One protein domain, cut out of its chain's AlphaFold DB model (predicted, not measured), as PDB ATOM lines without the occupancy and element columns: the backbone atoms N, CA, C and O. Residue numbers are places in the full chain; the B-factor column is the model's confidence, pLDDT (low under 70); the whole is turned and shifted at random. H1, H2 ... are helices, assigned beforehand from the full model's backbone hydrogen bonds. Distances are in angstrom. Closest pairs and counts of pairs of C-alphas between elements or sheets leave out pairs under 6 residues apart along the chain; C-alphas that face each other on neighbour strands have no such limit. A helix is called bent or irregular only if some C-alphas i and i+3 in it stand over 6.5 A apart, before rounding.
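Overview. This is residues 22 to 144 of the 150 residues of an uncharacterized protein of Rhodospirillaceae bacterium (UniProt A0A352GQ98). Two long helices, H1 and H2, lie side by side as a hairpin, and the still longer H4 packs along H2 to complete a three-helix bundle. The short H3 meets the beginning of H4 as a second hairpin, residues 86 to 92 of the loop before it stick out, and the last residues of H4, 136 to 144, reach past the body as an arm that adds to the length. The printed part has 123 residues with four named helices, in the order H1, H2, H3, H4, and no named strand; its class is all helix. It is only just compact, close to loose, with a radius of gyration of the C-alphas of 16.3 A, and its outline is a rod of 59 by 25 by 24 A.

Along the chain. Find C-alpha 22 at (43.304, 43.184, 30.653); from there H1 runs through residues 22 to 46, 38.1 A long. It is irregular, with C-alphas 43 and 46 7.4 A apart. H2, residues 50 to 78, begins at C-alpha 50 at (19.326, 66.171, 12.159) and is 43.4 A long. H3, residues 93 to 105, is 19.8 A long and only just irregular, with C-alphas 98 and 101 6.54 A apart. H4, residues 109 to 144, runs 50.9 A to C-alpha 144 at (27.712, 12.600, 25.717). It is neither bent nor irregular, but only just: C-alphas 117 and 120 are 6.0 A apart. Look near residue 118 for its kink of 28 degrees.

Arrangement. Begin with the bundle of H1, H2 and H4. H1 and H2 touch as a helical hairpin, opposite ways at a shallow tilt of 14 degrees; their closest C-alphas, of Ala 34 and Gly 61, are 3.9 A apart. H4, the hub, touches H2 with its residues 113 to 128 alone, the same way at a shallow tilt of 25 degrees; the closest C-alphas are Ala 60 and Thr 117, 4.8 A apart. Residues 37 to 44 of H1 touch residues 109 to 113 of H4, closest at the C-alphas of Leu 44 and Glu 110, 7.0 A apart. H3 and H4 form a helical hairpin, closest at the C-alphas of Leu 103 and Gln 109, 6.5 A apart. H1 and H3 are near each other, while H2 and H3 are apart. O i to N i+4 pairs are within hydrogen-bond range in 20 of 21 in H1, 23 of 25 in H2, 6 of 9 in H3 and 31 of 32 in H4.

Size, cuts and confidence. The C-alphas farthest apart are those of Gly 46 and Ala 144, 58.8 A. The printed part has no cut. The link from H2 to H3, residues 79 to 92, is long; the other two are tight. Mean pLDDT of the printed part is 73.9, and residues 74 to 96 and 134 to 144 are among those under 70.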
ATOM      1  N   HIS A  22      43.960  43.467  31.944       66.19
ATOM      2  CA  HIS A  22      43.304  43.184  30.653       66.19
ATOM      3  C   HIS A  22      41.825  43.597  30.648       66.19
ATOM      4  O   HIS A  22      41.340  44.251  29.734       66.19
ATOM      5  N   LYS A  23      41.095  43.283  31.727       64.12
ATOM      6  CA  LYS A  23      39.672  43.642  31.857       64.12
ATOM      7  C   LYS A  23      39.451  45.147  31.956       64.12
ATOM      8  O   LYS A  23      38.429  45.631  31.484       64.12
ATOM      9  N   PHE A  24      40.347  45.861  32.634       68.19
ATOM     10  CA  PHE A  24      40.217  47.304  32.795       68.19
ATOM     11  C   PHE A  24      40.445  48.026  31.469       68.19
ATOM     12  O   PHE A  24      39.651  48.894  31.118       68.19
ATOM     13  N   ASP A  25      41.470  47.619  30.723       70.94
ATOM     14  CA  ASP A  25      41.786  48.189  29.415       70.94
ATOM     15  C   ASP A  25      40.637  47.994  28.412       70.94
ATOM     16  O   ASP A  25      40.157  48.947  27.805       70.94
ATOM     17  N   LEU A  26      40.045  46.799  28.386       67.69
ATOM     18  CA  LEU A  26      38.862  46.504  27.570       67.69
ATOM     19  C   LEU A  26      37.607  47.297  27.970       67.69
ATOM     20  O   LEU A  26      36.823  47.697  27.110       67.69
ATOM     21  N   ILE A  27      37.379  47.529  29.269       73.12
ATOM     22  CA  ILE A  27      36.271  48.388  29.724       73.12
ATOM     23  C   ILE A  27      36.521  49.828  29.281       73.12
ATOM     24  O   ILE A  27      35.589  50.494  28.823       73.12
ATOM     25  N   ALA A  28      37.758  50.307  29.410       76.94
ATOM     26  CA  ALA A  28      38.138  51.630  28.947       76.94
ATOM     27  C   ALA A  28      37.933  51.758  27.430       76.94
ATOM     28  O   ALA A  28      37.333  52.738  26.993       76.94
ATOM     29  N   ASP A  29      38.318  50.751  26.643       76.94
ATOM     30  CA  ASP A  29      38.106  50.727  25.195       76.94
ATOM     31  C   ASP A  29      36.613  50.735  24.830       76.94
ATOM     32  O   ASP A  29      36.163  51.545  24.018       76.94
ATOM     33  N   ALA A  30      35.796  49.925  25.510       77.25
ATOM     34  CA  ALA A  30      34.352  49.897  25.292       77.25
ATOM     35  C   ALA A  30      33.680  51.247  25.600       77.25
ATOM     36  O   ALA A  30      32.846  51.722  24.824       77.25
ATOM     37  N   VAL A  31      34.065  51.895  26.703       82.19
ATOM     38  CA  VAL A  31      33.562  53.229  27.066       82.19
ATOM     39  C   VAL A  31      34.022  54.277  26.055       82.19
ATOM     40  O   VAL A  31      33.206  55.088  25.612       82.19
ATOM     41  N   CYS A  32      35.290  54.249  25.646       84.00
ATOM     42  CA  CYS A  32      35.824  55.147  24.625       84.00
ATOM     43  C   CYS A  32      35.053  55.010  23.308       84.00
ATOM     44  O   CYS A  32      34.590  56.015  22.768       84.00
ATOM     45  N   ASN A  33      34.825  53.783  22.837       82.12
ATOM     46  CA  ASN A  33      34.058  53.521  21.622       82.12
ATOM     47  C   ASN A  33      32.615  54.030  21.730       82.12
ATOM     48  O   ASN A  33      32.121  54.686  20.810       82.12
ATOM     49  N   ALA A  34      31.944  53.808  22.865       85.44
ATOM     50  CA  ALA A  34      30.601  54.334  23.091       85.44
ATOM     51  C   ALA A  34      30.562  55.868  23.006       85.44
ATOM     52  O   ALA A  34      29.714  56.433  22.312       85.44
ATOM     53  N   VAL A  35      31.501  56.545  23.671       87.75
ATOM     54  CA  VAL A  35      31.587  58.011  23.674       87.75
ATOM     55  C   VAL A  35      31.911  58.554  22.282       87.75
ATOM     56  O   VAL A  35      31.328  59.564  21.895       87.75
ATOM     57  N   ILE A  36      32.766  57.882  21.503       86.81
ATOM     58  CA  ILE A  36      33.082  58.268  20.119       86.81
ATOM     59  C   ILE A  36      31.816  58.266  19.257       86.81
ATOM     60  O   ILE A  36      31.528  59.273  18.610       86.81
ATOM     61  N   PHE A  37      31.023  57.189  19.271       87.44
ATOM     62  CA  PHE A  37      29.805  57.115  18.453       87.44
ATOM     63  C   PHE A  37      28.712  58.082  18.918       87.44
ATOM     64  O   PHE A  37      28.040  58.698  18.089       87.44
ATOM     65  N   VAL A  38      28.559  58.279  20.229       88.44
ATOM     66  CA  VAL A  38      27.637  59.286  20.775       88.44
ATOM     67  C   VAL A  38      28.080  60.699  20.384       88.44
ATOM     68  O   VAL A  38      27.258  61.500  19.936       88.44
ATOM     69  N   GLY A  39      29.375  60.999  20.492       87.19
ATOM     70  CA  GLY A  39      29.965  62.269  20.073       87.19
ATOM     71  C   GLY A  39      29.791  62.525  18.577       87.19
ATOM     72  O   GLY A  39      29.406  63.629  18.194       87.19
ATOM     73  N   LEU A  40      29.975  61.495  17.746       86.88
ATOM     74  CA  LEU A  40      29.716  61.542  16.306       86.88
ATOM     75  C   LEU A  40      28.246  61.890  16.023       86.88
ATOM     76  O   LEU A  40      27.966  62.802  15.250       86.88
ATOM     77  N   GLY A  41      27.304  61.237  16.712       85.50
ATOM     78  CA  GLY A  41      25.872  61.525  16.596       85.50
ATOM     79  C   GLY A  41      25.499  62.954  17.007       85.50
ATOM     80  O   GLY A  41      24.691  63.606  16.348       85.50
ATOM     81  N   ILE A  42      26.118  63.486  18.065       87.94
ATOM     82  CA  ILE A  42      25.924  64.878  18.502       87.94
ATOM     83  C   ILE A  42      26.559  65.873  17.519       87.94
ATOM     84  O   ILE A  42      25.999  66.952  17.305       87.94
ATOM     85  N   GLY A  43      27.717  65.541  16.942       85.81
ATOM     86  CA  GLY A  43      28.413  66.359  15.944       85.81
ATOM     87  C   GLY A  43      27.644  66.451  14.628       85.81
ATOM     88  O   GLY A  43      27.538  67.528  14.046       85.81
ATOM     89  N   LEU A  44      27.004  65.353  14.231       85.88
ATOM     90  CA  LEU A  44      26.188  65.242  13.022       85.88
ATOM     91  C   LEU A  44      24.753  65.757  13.178       85.88
ATOM     92  O   LEU A  44      23.970  65.689  12.235       85.88
ATOM     93  N   ARG A  45      24.395  66.330  14.334       84.00
ATOM     94  CA  ARG A  45      23.029  66.816  14.591       84.00
ATOM     95  C   ARG A  45      22.544  67.913  13.635       84.00
ATOM     96  O   ARG A  45      21.354  68.198  13.601       84.00
ATOM     97  N   GLY A  46      23.465  68.591  12.949       79.44
ATOM     98  CA  GLY A  46      23.167  69.617  11.945       79.44
ATOM     99  C   GLY A  46      23.170  69.101  10.502       79.44
ATOM    100  O   GLY A  46      22.968  69.902   9.597       79.44
ATOM    101  N   GLY A  47      23.447  67.809  10.299       80.00
ATOM    102  CA  GLY A  47      23.520  67.155   8.993       80.00
ATOM    103  C   GLY A  47      22.178  66.597   8.515       80.00
ATOM    104  O   GLY A  47      21.123  66.941   9.054       80.00
ATOM    105  N   GLU A  48      22.213  65.699   7.527       78.31
ATOM    106  CA  GLU A  48      21.016  65.174   6.839       78.31
ATOM    107  C   GLU A  48      20.009  64.506   7.789       78.31
ATOM    108  O   GLU A  48      18.796  64.586   7.602       78.31
ATOM    109  N   TRP A  49      20.516  63.874   8.847       76.00
ATOM    110  CA  TRP A  49      19.713  63.137   9.823       76.00
ATOM    111  C   TRP A  49      19.248  63.995  11.006       76.00
ATOM    112  O   TRP A  49      18.446  63.539  11.826       76.00
ATOM    113  N   GLY A  50      19.724  65.238  11.111       85.44
ATOM    114  CA  GLY A  50      19.326  66.171  12.159       85.44
ATOM    115  C   GLY A  50      19.419  65.569  13.568       85.44
ATOM    116  O   GLY A  50      20.380  64.893  13.938       85.44
ATOM    117  N   MET A  51      18.354  65.729  14.355       86.75
ATOM    118  CA  MET A  51      18.267  65.185  15.719       86.75
ATOM    119  C   MET A  51      18.274  63.648  15.791       86.75
ATOM    120  O   MET A  51      18.534  63.112  16.867       86.75
ATOM    121  N   LEU A  52      18.026  62.932  14.684       86.00
ATOM    122  CA  LEU A  52      18.082  61.463  14.644       86.00
ATOM    123  C   LEU A  52      19.522  60.933  14.681       86.00
ATOM    124  O   LEU A  52      19.731  59.781  15.057       86.00
ATOM    125  N   ALA A  53      20.524  61.765  14.386       86.00
ATOM    126  CA  ALA A  53      21.929  61.382  14.511       86.00
ATOM    127  C   ALA A  53      22.313  61.004  15.954       86.00
ATOM    128  O   ALA A  53      23.109  60.091  16.170       86.00
ATOM    129  N   ILE A  54      21.696  61.638  16.955       86.38
ATOM    130  CA  ILE A  54      21.963  61.377  18.376       86.38
ATOM    131  C   ILE A  54      21.542  59.952  18.787       86.38
ATOM    132  O   ILE A  54      22.406  59.203  19.248       86.38
ATOM    133  N   PRO A  55      20.270  59.522  18.626       89.25
ATOM    134  CA  PRO A  55      19.875  58.158  18.966       89.25
ATOM    135  C   PRO A  55      20.585  57.105  18.105       89.25
ATOM    136  O   PRO A  55      20.858  56.020  18.613       89.25
ATOM    137  N   MET A  56      20.950  57.417  16.855       86.44
ATOM    138  CA  MET A  56      21.787  56.532  16.032       86.44
ATOM    139  C   MET A  56      23.179  56.329  16.642       86.44
ATOM    140  O   MET A  56      23.629  55.193  16.780       86.44
ATOM    141  N   GLY A  57      23.827  57.407  17.096       86.62
ATOM    142  CA  GLY A  57      25.128  57.338  17.769       86.62
ATOM    143  C   GLY A  57      25.073  56.551  19.077       86.62
ATOM    144  O   GLY A  57      25.940  55.719  19.339       86.62
ATOM    145  N   VAL A  58      24.010  56.745  19.864       88.94
ATOM    146  CA  VAL A  58      23.764  55.969  21.089       88.94
ATOM    147  C   VAL A  58      23.570  54.485  20.773       88.94
ATOM    148  O   VAL A  58      24.182  53.643  21.427       88.94
ATOM    149  N   LEU A  59      22.758  54.149  19.766       88.38
ATOM    150  CA  LEU A  59      22.499  52.760  19.381       88.38
ATOM    151  C   LEU A  59      23.761  52.062  18.861       88.38
ATOM    152  O   LEU A  59      24.042  50.929  19.257       88.38
ATOM    153  N   ALA A  60      24.536  52.739  18.013       86.06
ATOM    154  CA  ALA A  60      25.812  52.240  17.518       86.06
ATOM    155  C   ALA A  60      26.800  52.005  18.673       86.06
ATOM    156  O   ALA A  60      27.305  50.891  18.830       86.06
ATOM    157  N   GLY A  61      27.005  53.002  19.542       85.75
ATOM    158  CA  GLY A  61      27.904  52.891  20.694       85.75
ATOM    159  C   GLY A  61      27.500  51.783  21.673       85.75
ATOM    160  O   GLY A  61      28.345  51.000  22.114       85.75
ATOM    161  N   ALA A  62      26.203  51.655  21.964       85.25
ATOM    162  CA  ALA A  62      25.675  50.595  22.823       85.25
ATOM    163  C   ALA A  62      25.881  49.200  22.211       85.25
ATOM    164  O   ALA A  62      26.241  48.260  22.920       85.25
ATOM    165  N   SER A  63      25.706  49.068  20.894       82.56
ATOM    166  CA  SER A  63      25.903  47.802  20.180       82.56
ATOM    167  C   SER A  63      27.368  47.370  20.185       82.56
ATOM    168  O   SER A  63      27.658  46.215  20.485       82.56
ATOM    169  N   VAL A  64      28.296  48.296  19.927       78.94
ATOM    170  CA  VAL A  64      29.745  48.025  19.978       78.94
ATOM    171  C   VAL A  64      30.177  47.628  21.390       78.94
ATOM    172  O   VAL A  64      30.852  46.617  21.566       78.94
ATOM    173  N   THR A  65      29.702  48.348  22.410       83.19
ATOM    174  CA  THR A  65      29.943  47.998  23.821       83.19
ATOM    175  C   THR A  65      29.450  46.587  24.140       83.19
ATOM    176  O   THR A  65      30.137  45.810  24.804       83.19
ATOM    177  N   PHE A  66      28.261  46.226  23.651       81.00
ATOM    178  CA  PHE A  66      27.683  44.904  23.864       81.00
ATOM    179  C   PHE A  66      28.474  43.791  23.158       81.00
ATOM    180  O   PHE A  66      28.641  42.712  23.728       81.00
ATOM    181  N   ILE A  67      29.003  44.051  21.958       76.31
ATOM    182  CA  ILE A  67      29.890  43.122  21.242       76.31
ATOM    183  C   ILE A  67      31.168  42.880  22.049       76.31
ATOM    184  O   ILE A  67      31.490  41.726  22.325       76.31
ATOM    185  N   LEU A  68      31.850  43.941  22.490       74.44
ATOM    186  CA  LEU A  68      33.068  43.825  23.303       74.44
ATOM    187  C   LEU A  68      32.798  43.070  24.610       74.44
ATOM    188  O   LEU A  68      33.561  42.186  25.004       74.44
ATOM    189  N   TRP A  69      31.660  43.336  25.252       76.12
ATOM    190  CA  TRP A  69      31.233  42.590  26.434       76.12
ATOM    191  C   TRP A  69      31.010  41.096  26.153       76.12
ATOM    192  O   TRP A  69      31.428  40.249  26.950       76.12
ATOM    193  N   LEU A  70      30.384  40.747  25.022       71.44
ATOM    194  CA  LEU A  70      30.226  39.355  24.592       71.44
ATOM    195  C   LEU A  70      31.584  38.687  24.361       71.44
ATOM    196  O   LEU A  70      31.801  37.593  24.880       71.44
ATOM    197  N   VAL A  71      32.505  39.347  23.654       70.25
ATOM    198  CA  VAL A  71      33.867  38.844  23.405       70.25
ATOM    199  C   VAL A  71      34.584  38.561  24.727       70.25
ATOM    200  O   VAL A  71      35.047  37.440  24.948       70.25
ATOM    201  N   MET A  72      34.552  39.499  25.677       68.88
ATOM    202  CA  MET A  72      35.123  39.300  27.015       68.88
ATOM    203  C   MET A  72      34.515  38.103  27.746       68.88
ATOM    204  O   MET A  72      35.215  37.295  28.372       68.88
ATOM    205  N   ARG A  73      33.185  37.964  27.686       70.50
ATOM    206  CA  ARG A  73      32.495  36.837  28.316       70.50
ATOM    207  C   ARG A  73      32.996  35.516  27.734       70.50
ATOM    208  O   ARG A  73      33.170  34.559  28.491       70.50
ATOM    209  N   MET A  74      33.295  35.476  26.438       62.84
ATOM    210  CA  MET A  74      33.830  34.303  25.750       62.84
ATOM    211  C   MET A  74      35.278  33.992  26.136       62.84
ATOM    212  O   MET A  74      35.561  32.837  26.467       62.84
ATOM    213  N   GLU A  75      36.166  34.989  26.174       65.38
ATOM    214  CA  GLU A  75      37.554  34.812  26.631       65.38
ATOM    215  C   GLU A  75      37.604  34.236  28.050       65.38
ATOM    216  O   GLU A  75      38.340  33.284  28.321       65.38
ATOM    217  N   SER A  76      36.738  34.741  28.938       63.91
ATOM    218  CA  SER A  76      36.655  34.279  30.327       63.91
ATOM    219  C   SER A  76      36.165  32.832  30.476       63.91
ATOM    220  O   SER A  76      36.526  32.160  31.440       63.91
ATOM    221  N   LEU A  77      35.340  32.344  29.539       58.72
ATOM    222  CA  LEU A  77      34.708  31.018  29.591       58.72
ATOM    223  C   LEU A  77      35.493  29.939  28.840       58.72
ATOM    224  O   LEU A  77      35.382  28.760  29.173       58.72
ATOM    225  N   ALA A  78      36.233  30.306  27.795       54.72
ATOM    226  CA  ALA A  78      36.902  29.354  26.913       54.72
ATOM    227  C   ALA A  78      38.438  29.391  26.999       54.72
ATOM    228  O   ALA A  78      39.080  28.551  26.364       54.72
ATOM    229  N   GLY A  79      39.009  30.300  27.801       51.66
ATOM    230  CA  GLY A  79      40.444  30.579  27.846       51.66
ATOM    231  C   GLY A  79      40.889  31.357  26.603       51.66
ATOM    232  O   GLY A  79      40.296  31.207  25.534       51.66
ATOM    233  N   ALA A  80      41.943  32.168  26.732       46.81
ATOM    234  CA  ALA A  80      42.448  33.125  25.728       46.81
ATOM    235  C   ALA A  80      42.644  32.569  24.293       46.81
ATOM    236  O   ALA A  80      42.748  33.324  23.338       46.81
ATOM    237  N   ARG A  81      42.630  31.243  24.106       42.47
ATOM    238  CA  ARG A  81      42.666  30.566  22.797       42.47
ATOM    239  C   ARG A  81      41.361  30.580  22.009       42.47
ATOM    240  O   ARG A  81      41.349  30.161  20.860       42.47
ATOM    241  N   SER A  82      40.254  31.005  22.609       40.91
ATOM    242  CA  SER A  82      38.996  31.156  21.882       40.91
ATOM    243  C   SER A  82      38.818  32.547  21.281       40.91
ATOM    244  O   SER A  82      37.781  32.748  20.662       40.91
ATOM    245  N   ALA A  83      39.773  33.469  21.454       41.06
ATOM    246  CA  ALA A  83      39.825  34.737  20.723       41.06
ATOM    247  C   ALA A  83      40.117  34.512  19.224       41.06
ATOM    248  O   ALA A  83      39.623  35.250  18.387       41.06
ATOM    249  N   GLU A  84      40.743  33.383  18.860       42.38
ATOM    250  CA  GLU A  84      40.778  32.867  17.479       42.38
ATOM    251  C   GLU A  84      39.432  32.259  17.035       42.38
ATOM    252  O   GLU A  84      39.381  31.353  16.199       42.38
ATOM    253  N   LEU A  85      38.304  32.692  17.611       42.88
ATOM    254  CA  LEU A  85      36.980  32.319  17.119       42.88
ATOM    255  C   LEU A  85      36.680  33.042  15.813       42.88
ATOM    256  O   LEU A  85      35.807  33.894  15.743       42.88
ATOM    257  N   GLY A  86      37.393  32.596  14.783       41.88
ATOM    258  CA  GLY A  86      37.059  32.736  13.387       41.88
ATOM    259  C   GLY A  86      36.974  34.179  12.952       41.88
ATOM    260  O   GLY A  86      35.886  34.744  12.932       41.88
ATOM    261  N   SER A  87      38.105  34.699  12.475       42.19
ATOM    262  CA  SER A  87      38.115  35.621  11.342       42.19
ATOM    263  C   SER A  87      36.963  35.254  10.399       42.19
ATOM    264  O   SER A  87      36.989  34.216   9.728       42.19
ATOM    265  N   PHE A  88      35.884  36.034  10.431       45.09
ATOM    266  CA  PHE A  88      34.728  35.756   9.602       45.09
ATOM    267  C   PHE A  88      35.104  36.301   8.230       45.09
ATOM    268  O   PHE A  88      35.150  37.510   8.030       45.09
ATOM    269  N   MET A  89      35.480  35.413   7.304       48.41
ATOM    270  CA  MET A  89      35.897  35.799   5.946       48.41
ATOM    271  C   MET A  89      37.126  36.734   5.873       48.41
ATOM    272  O   MET A  89      37.252  37.490   4.915       48.41
ATOM    273  N   GLY A  90      38.050  36.693   6.840       51.06
ATOM    274  CA  GLY A  90      39.251  37.542   6.809       51.06
ATOM    275  C   GLY A  90      39.103  38.904   7.495       51.06
ATOM    276  O   GLY A  90      40.069  39.657   7.489       51.06
ATOM    277  N   PHE A  91      37.938  39.228   8.075       50.00
ATOM    278  CA  PHE A  91      37.664  40.545   8.661       50.00
ATOM    279  C   PHE A  91      37.486  40.459  10.181       50.00
ATOM    280  O   PHE A  91      36.568  39.785  10.663       50.00
ATOM    281  N   ASP A  92      38.373  41.120  10.923       58.19
ATOM    282  CA  ASP A  92      38.288  41.231  12.377       58.19
ATOM    283  C   ASP A  92      37.431  42.456  12.754       58.19
ATOM    284  O   ASP A  92      37.618  43.528  12.168       58.19
ATOM    285  N   PRO A  93      36.475  42.363  13.699       55.66
ATOM    286  CA  PRO A  93      35.854  43.553  14.284       55.66
ATOM    287  C   PRO A  93      36.872  44.610  14.755       55.66
ATOM    288  O   PRO A  93      36.564  45.802  14.669       55.66
ATOM    289  N   ASP A  94      38.085  44.211  15.148       61.16
ATOM    290  CA  ASP A  94      39.169  45.146  15.477       61.16
ATOM    291  C   ASP A  94      39.644  45.967  14.259       61.16
ATOM    292  O   ASP A  94      39.916  47.166  14.369       61.16
ATOM    293  N   ASP A  95      39.672  45.370  13.064       67.94
ATOM    294  CA  ASP A  95      40.056  46.064  11.826       67.94
ATOM    295  C   ASP A  95      38.998  47.093  11.404       67.94
ATOM    296  O   ASP A  95      39.316  48.159  10.865       67.94
ATOM    297  N   ALA A  96      37.724  46.811  11.694       68.94
ATOM    298  CA  ALA A  96      36.619  47.725  11.421       68.94
ATOM    299  C   ALA A  96      36.751  49.030  12.219       68.94
ATOM    300  O   ALA A  96      36.467  50.115  11.706       68.94
ATOM    301  N   ILE A  97      37.214  48.934  13.467       70.00
ATOM    302  CA  ILE A  97      37.380  50.092  14.344       70.00
ATOM    303  C   ILE A  97      38.568  50.963  13.908       70.00
ATOM    304  O   ILE A  97      38.519  52.183  14.056       70.00
ATOM    305  N   LEU A  98      39.604  50.377  13.295       72.44
ATOM    306  CA  LEU A  98      40.720  51.130  12.710       72.44
ATOM    307  C   LEU A  98      40.287  51.960  11.493       72.44
ATOM    308  O   LEU A  98      40.862  53.020  11.232       72.44
ATOM    309  N   ALA A  99      39.252  51.522  10.772       74.19
ATOM    310  CA  ALA A  99      38.697  52.267   9.645       74.19
ATOM    311  C   ALA A  99      37.887  53.504  10.082       74.19
ATOM    312  O   ALA A  99      37.819  54.481   9.335       74.19
ATOM    313  N   VAL A 100      37.319  53.505  11.295       78.94
ATOM    314  CA  VAL A 100      36.505  54.609  11.844       78.94
ATOM    315  C   VAL A 100      37.228  55.964  11.785       78.94
ATOM    316  O   VAL A 100      36.705  56.869  11.133       78.94
ATOM    317  N   PRO A 101      38.421  56.157  12.388       79.62
ATOM    318  CA  PRO A 101      39.094  57.457  12.369       79.62
ATOM    319  C   PRO A 101      39.487  57.908  10.956       79.62
ATOM    320  O   PRO A 101      39.429  59.101  10.662       79.62
ATOM    321  N   ILE A 102      39.832  56.973  10.063       83.94
ATOM    322  CA  ILE A 102      40.180  57.275   8.665       83.94
ATOM    323  C   ILE A 102      38.952  57.810   7.919       83.94
ATOM    324  O   ILE A 102      39.024  58.844   7.257       83.94
ATOM    325  N   LEU A 103      37.808  57.138   8.057       83.75
ATOM    326  CA  LEU A 103      36.559  57.545   7.416       83.75
ATOM    327  C   LEU A 103      36.037  58.876   7.967       83.75
ATOM    328  O   LEU A 103      35.569  59.710   7.192       83.75
ATOM    329  N   VAL A 104      36.170  59.109   9.276       84.31
ATOM    330  CA  VAL A 104      35.840  60.403   9.894       84.31
ATOM    331  C   VAL A 104      36.726  61.516   9.334       84.31
ATOM    332  O   VAL A 104      36.207  62.566   8.958       84.31
ATOM    333  N   PHE A 105      38.037  61.287   9.216       84.81
ATOM    334  CA  PHE A 105      38.972  62.275   8.670       84.81
ATOM    335  C   PHE A 105      38.677  62.626   7.205       84.81
ATOM    336  O   PHE A 105      38.782  63.783   6.807       84.81
ATOM    337  N   LEU A 106      38.246  61.643   6.413       86.50
ATOM    338  CA  LEU A 106      37.829  61.827   5.021       86.50
ATOM    339  C   LEU A 106      36.431  62.467   4.872       86.50
ATOM    340  O   LEU A 106      35.971  62.668   3.751       86.50
ATOM    341  N   GLY A 107      35.748  62.787   5.976       83.75
ATOM    342  CA  GLY A 107      34.428  63.422   5.968       83.75
ATOM    343  C   GLY A 107      33.251  62.458   5.783       83.75
ATOM    344  O   GLY A 107      32.107  62.903   5.751       83.75
ATOM    345  N   TYR A 108      33.483  61.144   5.751       85.38
ATOM    346  CA  TYR A 108      32.448  60.108   5.605       85.38
ATOM    347  C   TYR A 108      31.738  59.766   6.927       85.38
ATOM    348  O   TYR A 108      31.284  58.645   7.140       85.38
ATOM    349  N   GLN A 109      31.619  60.735   7.830       84.19
ATOM    350  CA  GLN A 109      31.033  60.570   9.164       84.19
ATOM    351  C   GLN A 109      29.539  60.195   9.136       84.19
ATOM    352  O   GLN A 109      29.116  59.341   9.912       84.19
ATOM    353  N   GLU A 110      28.742  60.768   8.230       82.75
ATOM    354  CA  GLU A 110      27.318  60.421   8.083       82.75
ATOM    355  C   GLU A 110      27.087  58.980   7.602       82.75
ATOM    356  O   GLU A 110      26.408  58.225   8.308       82.75
ATOM    357  N   PRO A 111      27.662  58.533   6.465       84.12
ATOM    358  CA  PRO A 111      27.490  57.150   6.027       84.12
ATOM    359  C   PRO A 111      28.113  56.156   7.011       84.12
ATOM    360  O   PRO A 111      27.586  55.058   7.169       84.12
ATOM    361  N   LEU A 112      29.175  56.542   7.726       85.19
ATOM    362  CA  LEU A 112      29.747  55.739   8.805       85.19
ATOM    363  C   LEU A 112      28.759  55.538   9.957       85.19
ATOM    364  O   LEU A 112      28.606  54.416  10.433       85.19
ATOM    365  N   LEU A 113      28.071  56.598  10.392       84.31
ATOM    366  CA  LEU A 113      27.073  56.507  11.454       84.31
ATOM    367  C   LEU A 113      25.914  55.590  11.047       84.31
ATOM    368  O   LEU A 113      25.502  54.734  11.829       84.31
ATOM    369  N   VAL A 114      25.421  55.724   9.813       85.38
ATOM    370  CA  VAL A 114      24.360  54.859   9.272       85.38
ATOM    371  C   VAL A 114      24.833  53.406   9.192       85.38
ATOM    372  O   VAL A 114      24.149  52.501   9.675       85.38
ATOM    373  N   ALA A 115      26.033  53.177   8.653       85.25
ATOM    374  CA  ALA A 115      26.628  51.849   8.561       85.25
ATOM    375  C   ALA A 115      26.822  51.217   9.944       85.25
ATOM    376  O   ALA A 115      26.496  50.049  10.120       85.25
ATOM    377  N   ALA A 116      27.278  51.975  10.943       82.44
ATOM    378  CA  ALA A 116      27.439  51.494  12.312       82.44
ATOM    379  C   ALA A 116      26.088  51.195  12.982       82.44
ATOM    380  O   ALA A 116      25.955  50.198  13.687       82.44
ATOM    381  N   THR A 117      25.066  52.008  12.714       82.38
ATOM    382  CA  THR A 117      23.712  51.836  13.267       82.38
ATOM    383  C   THR A 117      23.051  50.544  12.788       82.38
ATOM    384  O   THR A 117      22.299  49.936  13.540       82.38
ATOM    385  N   VAL A 118      23.331  50.095  11.563       83.88
ATOM    386  CA  VAL A 118      22.798  48.827  11.027       83.88
ATOM    387  C   VAL A 118      23.769  47.669  11.267       83.88
ATOM    388  O   VAL A 118      23.376  46.580  11.692       83.88
ATOM    389  N   GLY A 119      25.050  47.914  11.015       80.25
ATOM    390  CA  GLY A 119      26.117  46.928  11.071       80.25
ATOM    391  C   GLY A 119      26.399  46.443  12.485       80.25
ATOM    392  O   GLY A 119      26.484  45.236  12.688       80.25
ATOM    393  N   ALA A 120      26.484  47.337  13.476       80.06
ATOM    394  CA  ALA A 120      26.823  46.939  14.840       80.06
ATOM    395  C   ALA A 120      25.729  46.070  15.494       80.06
ATOM    396  O   ALA A 120      26.070  44.999  15.997       80.06
ATOM    397  N   PRO A 121      24.422  46.404  15.440       79.12
ATOM    398  CA  PRO A 121      23.386  45.495  15.932       79.12
ATOM    399  C   PRO A 121      23.325  44.178  15.152       79.12
ATOM    400  O   PRO A 121      23.149  43.117  15.752       79.12
ATOM    401  N   GLY A 122      23.486  44.227  13.824       80.56
ATOM    402  CA  GLY A 122      23.502  43.032  12.982       80.56
ATOM    403  C   GLY A 122      24.641  42.089  13.361       80.56
ATOM    404  O   GLY A 122      24.420  40.897  13.580       80.56
ATOM    405  N   PHE A 123      25.845  42.635  13.525       74.81
ATOM    406  CA  PHE A 123      27.017  41.887  13.957       74.81
ATOM    407  C   PHE A 123      26.834  41.336  15.371       74.81
ATOM    408  O   PHE A 123      27.044  40.146  15.583       74.81
ATOM    409  N   ALA A 124      26.339  42.146  16.311       75.75
ATOM    410  CA  ALA A 124      26.029  41.710  17.671       75.75
ATOM    411  C   ALA A 124      25.068  40.513  17.698       75.75
ATOM    412  O   ALA A 124      25.287  39.548  18.434       75.75
ATOM    413  N   LEU A 125      24.019  40.547  16.874       78.50
ATOM    414  CA  LEU A 125      23.023  39.482  16.794       78.50
ATOM    415  C   LEU A 125      23.620  38.210  16.184       78.50
ATOM    416  O   LEU A 125      23.447  37.126  16.745       78.50
ATOM    417  N   LEU A 126      24.372  38.330  15.086       75.62
ATOM    418  CA  LEU A 126      25.093  37.204  14.491       75.62
ATOM    419  C   LEU A 126      26.054  36.563  15.498       75.62
ATOM    420  O   LEU A 126      26.047  35.340  15.659       75.62
ATOM    421  N   PHE A 127      26.818  37.381  16.225       71.25
ATOM    422  CA  PHE A 127      27.761  36.923  17.241       71.25
ATOM    423  C   PHE A 127      27.045  36.192  18.385       71.25
ATOM    424  O   PHE A 127      27.425  35.080  18.762       71.25
ATOM    425  N   ALA A 128      25.939  36.755  18.881       73.00
ATOM    426  CA  ALA A 128      25.122  36.141  19.925       73.00
ATOM    427  C   ALA A 128      24.508  34.798  19.482       73.00
ATOM    428  O   ALA A 128      24.489  33.830  20.252       73.00
ATOM    429  N   VAL A 129      24.038  34.701  18.234       79.00
ATOM    430  CA  VAL A 129      23.477  33.463  17.669       79.00
ATOM    431  C   VAL A 129      24.550  32.386  17.533       79.00
ATOM    432  O   VAL A 129      24.342  31.257  17.991       79.00
ATOM    433  N   GLN A 130      25.706  32.720  16.954       71.50
ATOM    434  CA  GLN A 130      26.823  31.783  16.818       71.50
ATOM    435  C   GLN A 130      27.294  31.275  18.178       71.50
ATOM    436  O   GLN A 130      27.485  30.067  18.361       71.50
ATOM    437  N   TRP A 131      27.392  32.170  19.162       68.50
ATOM    438  CA  TRP A 131      27.687  31.798  20.537       68.50
ATOM    439  C   TRP A 131      26.669  30.794  21.083       68.50
ATOM    440  O   TRP A 131      27.046  29.726  21.574       68.50
ATOM    441  N   GLY A 132      25.372  31.072  20.934       71.31
ATOM    442  CA  GLY A 132      24.308  30.167  21.367       71.31
ATOM    443  C   GLY A 132      24.372  28.789  20.696       71.31
ATOM    444  O   GLY A 132      24.018  27.782  21.316       71.31
ATOM    445  N   ILE A 133      24.830  28.706  19.445       74.00
ATOM    446  CA  ILE A 133      25.041  27.437  18.733       74.00
ATOM    447  C   ILE A 133      26.263  26.702  19.301       74.00
ATOM    448  O   ILE A 133      26.149  25.536  19.694       74.00
ATOM    449  N   LYS A 134      27.413  27.379  19.419       68.25
ATOM    450  CA  LYS A 134      28.672  26.772  19.884       68.25
ATOM    451  C   LYS A 134      28.599  26.336  21.350       68.25
ATOM    452  O   LYS A 134      29.060  25.248  21.699       68.25
ATOM    453  N   TYR A 135      27.941  27.127  22.198       67.88
ATOM    454  CA  TYR A 135      27.681  26.793  23.599       67.88
ATOM    455  C   TYR A 135      26.799  25.543  23.732       67.88
ATOM    456  O   TYR A 135      27.102  24.633  24.510       67.88
ATOM    457  N   ARG A 136      25.736  25.439  22.918       67.94
ATOM    458  CA  ARG A 136      24.876  24.245  22.877       67.94
ATOM    459  C   ARG A 136      25.633  23.007  22.394       67.94
ATOM    460  O   ARG A 136      25.444  21.939  22.976       67.94
ATOM    461  N   ALA A 137      26.497  23.140  21.388       68.56
ATOM    462  CA  ALA A 137      27.324  22.044  20.885       68.56
ATOM    463  C   ALA A 137      28.313  21.524  21.945       68.56
ATOM    464  O   ALA A 137      28.365  20.319  22.187       68.56
ATOM    465  N   ARG A 138      29.017  22.420  22.658       66.31
ATOM    466  CA  ARG A 138      29.926  22.035  23.755       66.31
ATOM    467  C   ARG A 138      29.206  21.320  24.898       66.31
ATOM    468  O   ARG A 138      29.682  20.283  25.348       66.31
ATOM    469  N   ARG A 139      28.043  21.814  25.343       67.69
ATOM    470  CA  ARG A 139      27.267  21.115  26.387       67.69
ATOM    471  C   ARG A 139      26.817  19.723  25.951       67.69
ATOM    472  O   ARG A 139      26.806  18.816  26.774       67.69
ATOM    473  N   ARG A 140      26.432  19.549  24.682       65.50
ATOM    474  CA  ARG A 140      26.050  18.233  24.143       65.50
ATOM    475  C   ARG A 140      27.231  17.263  24.135       65.50
ATOM    476  O   ARG A 140      27.044  16.116  24.512       65.50
ATOM    477  N   ALA A 141      28.428  17.729  23.778       66.88
ATOM    478  CA  ALA A 141      29.641  16.912  23.824       66.88
ATOM    479  C   ALA A 141      30.003  16.488  25.260       66.88
ATOM    480  O   ALA A 141      30.272  15.316  25.499       66.88
ATOM    481  N   LEU A 142      29.922  17.408  26.230       66.38
ATOM    482  CA  LEU A 142      30.157  17.104  27.650       66.38
ATOM    483  C   LEU A 142      29.115  16.122  28.220       66.38
ATOM    484  O   LEU A 142      29.470  15.199  28.945       66.38
ATOM    485  N   ALA A 143      27.840  16.271  27.847       69.56
ATOM    486  CA  ALA A 143      26.773  15.355  28.259       69.56
ATOM    487  C   ALA A 143      26.866  13.964  27.594       69.56
ATOM    488  O   ALA A 143      26.379  12.987  28.158       69.56
ATOM    489  N   ALA A 144      27.468  13.868  26.404       66.06
ATOM    490  CA  ALA A 144      27.712  12.600  25.717       66.06
ATOM    491  C   ALA A 144      28.950  11.868  26.264       66.06
ATOM    492  O   ALA A 144      28.912  10.649  26.399       66.06
TER     493      ALA A 144